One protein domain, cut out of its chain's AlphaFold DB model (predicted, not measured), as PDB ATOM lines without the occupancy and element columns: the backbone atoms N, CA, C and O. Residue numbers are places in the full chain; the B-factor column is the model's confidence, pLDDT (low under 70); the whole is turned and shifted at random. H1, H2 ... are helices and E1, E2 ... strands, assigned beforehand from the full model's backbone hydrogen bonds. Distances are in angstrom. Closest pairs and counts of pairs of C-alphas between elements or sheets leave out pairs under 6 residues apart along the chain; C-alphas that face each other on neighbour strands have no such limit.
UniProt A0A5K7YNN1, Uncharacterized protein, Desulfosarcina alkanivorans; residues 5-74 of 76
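AT A GLANCE: This is residues 5 to 74 of the 76 residues of an uncharacterized protein of Desulfosarcina alkanivorans (UniProt A0A5K7YNN1). A strongly twisted sheet of three strands, E1, E2 and E3, has two helices over one of its faces: H1 runs slantwise over E1, while H2 stands up from the sheet where E3 ends. The two helices meet where Leu 7 of H1 comes close to Val 60 of H2, and after H2 the printed part runs on in a tail whose residues 69 to 74 stick out free. The printed part has 70 residues, with two named helices and three named strands in the order H1, E1, E2, E3, H2, and its class is mixed, helices and strands. The sheet's order is E1, E2, E3, all antiparallel; the whole is compact, with a radius of gyration of the C-alphas of 11.3 A, and spans 29 by 25 by 25 A.

IN THESE COORDINATES: Find C-alpha 25 at (171.616, 279.135, 187.101), where E1 begins; it runs through residues 25 to 30. E2 follows as residues 35 to 42, 21.1 A from first to last C-alpha, and E3 as residues 45 to 52, 23.0 A. Look back to C-alpha 5 at (182.557, 279.572, 186.062) for H1, residues 5 to 14, 14.4 A long. H2, residues 53 to 60, is 10.7 A long and ends at C-alpha 60, (184.999, 278.239, 195.928).

HOW THE PARTS SIT: E1, E2 and E3 make a meander, each strand the antiparallel neighbour of the one before. In the hairpin of E1 and E2, at 158 degrees, find N 28 and O 37 within hydrogen-bond range at 2.9 A. In the hairpin of E2 and E3, at 156 degrees, N 38 and O 49 are 2.8 A apart. H1 and H2 are on the same face of the sheet, which gives two layers, helices on one face of a sheet. H1, at a height over the sheet of 9.3 A, lies over E1, at 47 degrees on the local plane; their closest C-alphas are those of Cys 8 and Val 27, 5.9 A apart. H2 lies over E3 and stands up from the sheet, rising 73 degrees. H1 and H2 touch, with the C-alphas of Leu 7 and Val 60 closest at 5.7 A, at a steep tilt of 60 degrees, the same way. In both helices every O i to N i+4 pair is within hydrogen-bond range.

THE WHOLE: The two C-alphas farthest apart are those of Gly 44 and Leu 61, at 30.0 A. The printed part has no cut, and no link between named elements is long. Residues 61 to 74 hold no named element, and residues 62 to 74 of this model have a pLDDT under 70, against a mean of 80.2 for the printed part.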
ATOM      1  N   SER A   5     182.821 280.974 186.399       89.44
ATOM      2  CA  SER A   5     182.557 279.572 186.062       89.44
ATOM      3  C   SER A   5     182.831 278.664 187.254       89.44
ATOM      4  O   SER A   5     181.995 277.837 187.589       89.44
ATOM      5  N   GLU A   6     183.940 278.893 187.957       89.69
ATOM      6  CA  GLU A   6     184.312 278.136 189.157       89.69
ATOM      7  C   GLU A   6     183.278 278.303 190.281       89.69
ATOM      8  O   GLU A   6     182.844 277.325 190.885       89.69
ATOM      9  N   LEU A   7     182.821 279.536 190.520       89.00
ATOM     10  CA  LEU A   7     181.774 279.833 191.496       89.00
ATOM     11  C   LEU A   7     180.456 279.138 191.135       89.00
ATOM     12  O   LEU A   7     179.826 278.507 191.979       89.00
ATOM     13  N   CYS A   8     180.052 279.230 189.872       90.38
ATOM     14  CA  CYS A   8     178.816 278.641 189.375       90.38
ATOM     15  C   CYS A   8     178.822 277.106 189.451       90.38
ATOM     16  O   CYS A   8     177.862 276.504 189.935       90.38
ATOM     17  N   GLU A   9     179.920 276.471 189.036       90.25
ATOM     18  CA  GLU A   9     180.109 275.023 189.156       90.25
ATOM     19  C   GLU A   9     180.055 274.589 190.622       90.25
ATOM     20  O   GLU A   9     179.301 273.671 190.958       90.25
ATOM     21  N   LYS A  10     180.751 275.304 191.514       88.12
ATOM     22  CA  LYS A  10     180.759 274.981 192.942       88.12
ATOM     23  C   LYS A  10     179.378 275.100 193.586       88.12
ATOM     24  O   LYS A  10     178.994 274.226 194.362       88.12
ATOM     25  N   ILE A  11     178.606 276.133 193.243       86.06
ATOM     26  CA  ILE A  11     177.224 276.277 193.725       86.06
ATOM     27  C   ILE A  11     176.365 275.106 193.229       86.06
ATOM     28  O   ILE A  11     175.606 274.550 194.019       86.06
ATOM     29  N   SER A  12     176.516 274.680 191.968       86.88
ATOM     30  CA  SER A  12     175.753 273.547 191.419       86.88
ATOM     31  C   SER A  12     176.144 272.191 192.025       86.88
ATOM     32  O   SER A  12     175.301 271.304 192.137       86.88
ATOM     33  N   GLU A  13     177.398 272.037 192.460       86.75
ATOM     34  CA  GLU A  13     177.880 270.848 193.175       86.75
ATOM     35  C   GLU A  13     177.255 270.744 194.576       86.75
ATOM     36  O   GLU A  13     176.873 269.657 195.009       86.75
ATOM     37  N   ILE A  14     177.130 271.874 195.279       82.88
ATOM     38  CA  ILE A  14     176.605 271.920 196.652       82.88
ATOM     39  C   ILE A  14     175.070 271.935 196.672       82.88
ATOM     40  O   ILE A  14     174.463 271.306 197.540       82.88
ATOM     41  N   TYR A  15     174.442 272.628 195.720       83.12
ATOM     42  CA  TYR A  15     172.991 272.776 195.609       83.12
ATOM     43  C   TYR A  15     172.485 272.312 194.237       83.12
ATOM     44  O   TYR A  15     172.023 273.128 193.432       83.12
ATOM     45  N   PRO A  16     172.510 270.998 193.954       84.69
ATOM     46  CA  PRO A  16     172.087 270.462 192.660       84.69
ATOM     47  C   PRO A  16     170.621 270.782 192.316       84.69
ATOM     48  O   PRO A  16     170.250 270.785 191.143       84.69
ATOM     49  N   GLN A  17     169.782 271.094 193.312       82.50
ATOM     50  CA  GLN A  17     168.389 271.509 193.117       82.50
ATOM     51  C   GLN A  17     168.226 272.887 192.461       82.50
ATOM     52  O   GLN A  17     167.164 273.151 191.907       82.50
ATOM     53  N   LEU A  18     169.247 273.755 192.509       82.81
ATOM     54  CA  LEU A  18     169.240 275.047 191.801       82.81
ATOM     55  C   LEU A  18     169.516 274.875 190.295       82.81
ATOM     56  O   LEU A  18     169.411 275.819 189.513       82.81
ATOM     57  N   GLY A  19     169.844 273.645 189.887       81.88
ATOM     58  CA  GLY A  19     170.099 273.254 188.514       81.88
ATOM     59  C   GLY A  19     171.547 273.468 188.083       81.88
ATOM     60  O   GLY A  19     172.456 273.681 188.884       81.88
ATOM     61  N   SER A  20     171.778 273.334 186.779       86.50
ATOM     62  CA  SER A  20     173.123 273.392 186.207       86.50
ATOM     63  C   SER A  20     173.522 274.816 185.831       86.50
ATOM     64  O   SER A  20     172.690 275.615 185.379       86.50
ATOM     65  N   CYS A  21     174.824 275.087 185.945       88.00
ATOM     66  CA  CYS A  21     175.428 276.318 185.459       88.00
ATOM     67  C   CYS A  21     175.091 276.564 183.976       88.00
ATOM     68  O   CYS A  21     175.037 275.623 183.183       88.00
ATOM     69  N   GLU A  22     174.824 277.821 183.618       77.81
ATOM     70  CA  GLU A  22     174.477 278.302 182.267       77.81
ATOM     71  C   GLU A  22     173.161 277.764 181.673       77.81
ATOM     72  O   GLU A  22     172.761 278.188 180.588       77.81
ATOM     73  N   ARG A  23     172.442 276.880 182.379       81.81
ATOM     74  CA  ARG A  23     171.112 276.400 181.969       81.81
ATOM     75  C   ARG A  23     170.004 276.947 182.856       81.81
ATOM     76  O   ARG A  23     169.074 277.571 182.361       81.81
ATOM     77  N   ASN A  24     170.102 276.676 184.151       84.69
ATOM     78  CA  ASN A  24     169.090 277.040 185.145       84.69
ATOM     79  C   ASN A  24     169.612 278.080 186.128       84.69
ATOM     80  O   ASN A  24     168.812 278.759 186.758       84.69
ATOM     81  N   MET A  25     170.937 278.202 186.224       87.69
ATOM     82  CA  MET A  25     171.616 279.135 187.101       87.69
ATOM     83  C   MET A  25     172.627 279.969 186.315       87.69
ATOM     84  O   MET A  25     173.448 279.435 185.563       87.69
ATOM     85  N   VAL A  26     172.583 281.283 186.512       91.69
ATOM     86  CA  VAL A  26     173.494 282.253 185.907       91.69
ATOM     87  C   VAL A  26     174.171 283.034 187.019       91.69
ATOM     88  O   VAL A  26     173.516 283.639 187.860       91.69
ATOM     89  N   VAL A  27     175.499 283.030 187.005       91.38
ATOM     90  CA  VAL A  27     176.328 283.804 187.930       91.38
ATOM     91  C   VAL A  27     176.966 284.950 187.162       91.38
ATOM     92  O   VAL A  27     177.523 284.731 186.086       91.38
ATOM     93  N   GLN A  28     176.916 286.168 187.691       93.12
ATOM     94  CA  GLN A  28     177.501 287.346 187.053       93.12
ATOM     95  C   GLN A  28     177.988 288.362 188.083       93.12
ATOM     96  O   GLN A  28     177.392 288.515 189.141       93.12
ATOM     97  N   TRP A  29     179.071 289.075 187.770       92.50
ATOM     98  CA  TRP A  29     179.502 290.195 188.601       92.50
ATOM     99  C   TRP A  29     178.595 291.402 188.356       92.50
ATOM    100  O   TRP A  29     178.519 291.917 187.239       92.50
ATOM    101  N   ASP A  30     177.938 291.864 189.409       90.88
ATOM    102  CA  ASP A  30     177.182 293.103 189.439       90.88
ATOM    103  C   ASP A  30     178.081 294.217 189.984       90.88
ATOM    104  O   ASP A  30     178.353 294.314 191.181       90.88
ATOM    105  N   ALA A  31     178.551 295.085 189.087       91.75
ATOM    106  CA  ALA A  31     179.415 296.200 189.456       91.75
ATOM    107  C   ALA A  31     178.697 297.288 190.273       91.75
ATOM    108  O   ALA A  31     179.360 297.992 191.035       91.75
ATOM    109  N   ALA A  32     177.375 297.431 190.130       90.62
ATOM    110  CA  ALA A  32     176.599 298.416 190.877       90.62
ATOM    111  C   ALA A  32     176.465 298.000 192.347       90.62
ATOM    112  O   ALA A  32     176.666 298.822 193.240       90.62
ATOM    113  N   ASN A  33     176.208 296.713 192.584       86.06
ATOM    114  CA  ASN A  33     176.114 296.134 193.926       86.06
ATOM    115  C   ASN A  33     177.466 295.660 194.480       86.06
ATOM    116  O   ASN A  33     177.571 295.342 195.661       86.06
ATOM    117  N   ARG A  34     178.511 295.639 193.641       90.75
ATOM    118  CA  ARG A  34     179.852 295.121 193.962       90.75
ATOM    119  C   ARG A  34     179.790 293.697 194.529       90.75
ATOM    120  O   ARG A  34     180.470 293.381 195.505       90.75
ATOM    121  N   ALA A  35     178.965 292.866 193.900       90.44
ATOM    122  CA  ALA A  35     178.635 291.521 194.347       90.44
ATOM    123  C   ALA A  35     178.444 290.572 193.155       90.44
ATOM    124  O   ALA A  35     178.210 290.994 192.024       90.44
ATOM    125  N   TRP A  36     178.505 289.275 193.413       90.44
ATOM    126  CA  TRP A  36     178.141 288.217 192.484       90.44
ATOM    127  C   TRP A  36     176.629 287.996 192.525       90.44
ATOM    128  O   TRP A  36     176.097 287.478 193.503       90.44
ATOM    129  N   ALA A  37     175.922 288.385 191.470       91.56
ATOM    130  CA  ALA A  37     174.517 288.053 191.296       91.56
ATOM    131  C   ALA A  37     174.380 286.601 190.820       91.56
ATOM    132  O   ALA A  37     175.020 286.198 189.846       91.56
ATOM    133  N   VAL A  38     173.539 285.833 191.507       89.94
ATOM    134  CA  VAL A  38     173.192 284.448 191.192       89.94
ATOM    135  C   VAL A  38     171.702 284.393 190.906       89.94
ATOM    136  O   VAL A  38     170.871 284.490 191.808       89.94
ATOM    137  N   ASP A  39     171.376 284.279 189.628       90.06
ATOM    138  CA  ASP A  39     170.023 284.105 189.122       90.06
ATOM    139  C   ASP A  39     169.747 282.606 188.963       90.06
ATOM    140  O   ASP A  39     170.507 281.928 188.275       90.06
ATOM    141  N   PHE A  40     168.680 282.077 189.559       87.94
ATOM    142  CA  PHE A  40     168.274 280.674 189.404       87.94
ATOM    143  C   PHE A  40     166.754 280.500 189.429       87.94
ATOM    144  O   PHE A  40     166.019 281.396 189.839       87.94
ATOM    145  N   GLU A  41     166.270 279.343 188.981       83.62
ATOM    146  CA  GLU A  41     164.854 278.975 189.067       83.62
ATOM    147  C   GLU A  41     164.624 277.975 190.205       83.62
ATOM    148  O   GLU A  41     165.327 276.969 190.306       83.62
ATOM    149  N   LEU A  42     163.626 278.230 191.051       79.38
ATOM    150  CA  LEU A  42     163.212 277.325 192.119       79.38
ATOM    151  C   LEU A  42     161.685 277.273 192.180       79.38
ATOM    152  O   LEU A  42     161.026 278.298 192.295       79.38
ATOM    153  N   GLY A  43     161.107 276.074 192.075       79.19
ATOM    154  CA  GLY A  43     159.648 275.904 192.127       79.19
ATOM    155  C   GLY A  43     158.876 276.587 190.987       79.19
ATOM    156  O   GLY A  43     157.682 276.823 191.129       79.19
ATOM    157  N   GLY A  44     159.537 276.904 189.866       81.62
ATOM    158  CA  GLY A  44     158.955 277.653 188.745       81.62
ATOM    159  C   GLY A  44     159.080 279.176 188.869       81.62
ATOM    160  O   GLY A  44     158.665 279.899 187.962       81.62
ATOM    161  N   GLU A  45     159.669 279.678 189.958       82.06
ATOM    162  CA  GLU A  45     159.927 281.101 190.165       82.06
ATOM    163  C   GLU A  45     161.399 281.436 189.926       82.06
ATOM    164  O   GLU A  45     162.301 280.679 190.287       82.06
ATOM    165  N   LYS A  46     161.650 282.603 189.325       86.06
ATOM    166  CA  LYS A  46     163.006 283.129 189.143       86.06
ATOM    167  C   LYS A  46     163.421 283.903 190.384       86.06
ATOM    168  O   LYS A  46     162.778 284.886 190.744       86.06
ATOM    169  N   VAL A  47     164.532 283.497 190.977       86.25
ATOM    170  CA  VAL A  47     165.119 284.099 192.170       86.25
ATOM    171  C   VAL A  47     166.473 284.697 191.804       86.25
ATOM    172  O   VAL A  47     167.247 284.095 191.061       86.25
ATOM    173  N   ARG A  48     166.766 285.884 192.340       88.56
ATOM    174  CA  ARG A  48     168.087 286.515 192.271       88.56
ATOM    175  C   ARG A  48     168.636 286.683 193.674       88.56
ATOM    176  O   ARG A  48     167.987 287.296 194.516       88.56
ATOM    177  N   HIS A  49     169.849 286.203 193.890       85.56
ATOM    178  CA  HIS A  49     170.589 286.395 195.128       85.56
ATOM    179  C   HIS A  49     171.912 287.124 194.863       85.56
ATOM    180  O   HIS A  49     172.451 287.030 193.763       85.56
ATOM    181  N   PHE A  50     172.437 287.846 195.852       87.25
ATOM    182  CA  PHE A  50     173.714 288.554 195.750       87.25
ATOM    183  C   PHE A  50     174.701 287.995 196.770       87.25
ATOM    184  O   PHE A  50     174.402 287.937 197.957       87.25
ATOM    185  N   LEU A  51     175.878 287.608 196.296       85.94
ATOM    186  CA  LEU A  51     176.994 287.113 197.093       85.94
ATOM    187  C   LEU A  51     178.108 288.151 197.100       85.94
ATOM    188  O   LEU A  51     178.607 288.540 196.044       85.94
ATOM    189  N   GLU A  52     178.541 288.588 198.277       88.25
ATOM    190  CA  GLU A  52     179.730 289.432 198.371       88.25
ATOM    191  C   GLU A  52     180.974 288.677 197.871       88.25
ATOM    192  O   GLU A  52     181.046 287.447 197.918       88.25
ATOM    193  N   ASP A  53     181.988 289.400 197.391       86.44
ATOM    194  CA  ASP A  53     183.197 288.776 196.824       86.44
ATOM    195  C   ASP A  53     183.942 287.885 197.841       86.44
ATOM    196  O   ASP A  53     184.512 286.856 197.479       86.44
ATOM    197  N   ALA A  54     183.889 288.240 199.130       85.62
ATOM    198  CA  ALA A  54     184.469 287.442 200.208       85.62
ATOM    199  C   ALA A  54     183.733 286.103 200.409       85.62
ATOM    200  O   ALA A  54     184.383 285.066 200.563       85.62
ATOM    201  N   ASP A  55     182.401 286.109 200.338       84.75
ATOM    202  CA  ASP A  55     181.575 284.901 200.442       84.75
ATOM    203  C   ASP A  55     181.727 284.019 199.204       84.75
ATOM    204  O   ASP A  55     181.869 282.803 199.309       84.75
ATOM    205  N   ALA A  56     181.802 284.629 198.021       86.38
ATOM    206  CA  ALA A  56     182.118 283.933 196.782       86.38
ATOM    207  C   ALA A  56     183.506 283.263 196.837       86.38
ATOM    208  O   ALA A  56     183.689 282.146 196.349       86.38
ATOM    209  N   ALA A  57     184.490 283.896 197.481       86.06
ATOM    210  CA  ALA A  57     185.803 283.291 197.685       86.06
ATOM    211  C   ALA A  57     185.752 282.134 198.695       86.06
ATOM    212  O   ALA A  57     186.340 281.076 198.457       86.06
ATOM    213  N   ALA A  58     185.021 282.294 199.801       84.19
ATOM    214  CA  ALA A  58     184.798 281.223 200.774       84.19
ATOM    215  C   ALA A  58     184.031 280.032 200.169       84.19
ATOM    216  O   ALA A  58     184.297 278.878 200.534       84.19
ATOM    217  N   CYS A  59     183.138 280.313 199.215       83.00
ATOM    218  CA  CYS A  59     182.370 279.338 198.455       83.00
ATOM    219  C   CYS A  59     183.258 278.400 197.659       83.00
ATOM    220  O   CYS A  59     183.251 277.186 197.873       83.00
ATOM    221  N   VAL A  60     184.074 278.981 196.784       82.94
ATOM    222  CA  VAL A  60     184.999 278.239 195.928       82.94
ATOM    223  C   VAL A  60     185.965 277.388 196.756       82.94
ATOM    224  O   VAL A  60     186.269 276.255 196.396       82.94
ATOM    225  N   LEU A  61     186.372 277.878 197.930       80.94
ATOM    226  CA  LEU A  61     187.233 277.143 198.861       80.94
ATOM    227  C   LEU A  61     186.524 275.995 199.605       80.94
ATOM    228  O   LEU A  61     187.144 275.364 200.463       80.94
ATOM    229  N   GLY A  62     185.244 275.735 199.321       67.56
ATOM    230  CA  GLY A  62     184.451 274.662 199.924       67.56
ATOM    231  C   GLY A  62     184.141 274.870 201.406       67.56
ATOM    232  O   GLY A  62     183.766 273.917 202.083       67.56
ATOM    233  N   ARG A  63     184.327 276.088 201.935       64.19
ATOM    234  CA  ARG A  63     184.137 276.372 203.366       64.19
ATOM    235  C   ARG A  63     182.705 276.763 203.672       64.19
ATOM    236  O   ARG A  63     182.111 276.241 204.606       64.19
ATOM    237  N   GLN A  64     182.176 277.698 202.893       64.75
ATOM    238  CA  GLN A  64     180.841 278.235 203.082       64.75
ATOM    239  C   GLN A  64     180.459 278.949 201.791       64.75
ATOM    240  O   GLN A  64     180.890 280.070 201.555       64.75
ATOM    241  N   CYS A  65     179.675 278.298 200.931       63.34
ATOM    242  CA  CYS A  65     179.165 278.968 199.729       63.34
ATOM    243  C   CYS A  65     178.117 280.032 200.010       63.34
ATOM    244  O   CYS A  65     177.643 280.717 199.112       63.34
ATOM    245  N   VAL A  66     177.699 280.081 201.265       57.44
ATOM    246  CA  VAL A  66     176.355 280.436 201.627       57.44
ATOM    247  C   VAL A  66     176.417 280.955 203.063       57.44
ATOM    248  O   VAL A  66     176.281 280.220 204.039       57.44
ATOM    249  N   GLY A  67     176.629 282.264 203.174       48.31
ATOM    250  CA  GLY A  67     175.973 283.087 204.189       48.31
ATOM    251  C   GLY A  67     174.464 283.214 203.927       48.31
ATOM    252  O   GLY A  67     173.778 283.924 204.649       48.31
ATOM    253  N   VAL A  68     173.920 282.494 202.935       45.50
ATOM    254  CA  VAL A  68     172.488 282.210 202.814       45.50
ATOM    255  C   VAL A  68     172.107 281.243 203.939       45.50
ATOM    256  O   VAL A  68     171.835 280.054 203.759       45.50
ATOM    257  N   GLY A  69     172.029 281.788 205.153       45.22
ATOM    258  CA  GLY A  69     170.832 281.531 205.928       45.22
ATOM    259  C   GLY A  69     169.695 281.699 204.939       45.22
ATOM    260  O   GLY A  69     169.429 282.792 204.457       45.22
ATOM    261  N   ILE A  70     169.194 280.564 204.490       49.72
ATOM    262  CA  ILE A  70     168.040 280.435 203.650       49.72
ATOM    263  C   ILE A  70     167.006 281.438 204.194       49.72
ATOM    264  O   ILE A  70     166.384 281.226 205.231       49.72
ATOM    265  N   GLU A  71     166.811 282.557 203.502       43.81
ATOM    266  CA  GLU A  71     165.630 283.393 203.708       43.81
ATOM    267  C   GLU A  71     164.367 282.674 203.179       43.81
ATOM    268  O   GLU A  71     163.298 283.258 203.135       43.81
ATOM    269  N   PHE A  72     164.410 281.355 202.917       46.75
ATOM    270  CA  PHE A  72     163.228 280.475 203.045       46.75
ATOM    271  C   PHE A  72     162.722 280.358 204.499       46.75
ATOM    272  O   PHE A  72     161.773 279.627 204.752       46.75
ATOM    273  N   GLY A  73     163.302 281.090 205.458       41.81
ATOM    274  CA  GLY A  73     162.649 281.425 206.727       41.81
ATOM    275  C   GLY A  73     161.702 282.637 206.670       41.81
ATOM    276  O   GLY A  73     161.004 282.875 207.650       41.81
ATOM    277  N   GLN A  74     161.662 283.411 205.575       40.09
ATOM    278  CA  GLN A  74     160.747 284.561 205.433       40.09
ATOM    279  C   GLN A  74     159.507 284.267 204.570       40.09
ATOM    280  O   GLN A  74     158.642 285.128 204.436       40.09
TER     281      GLN A  74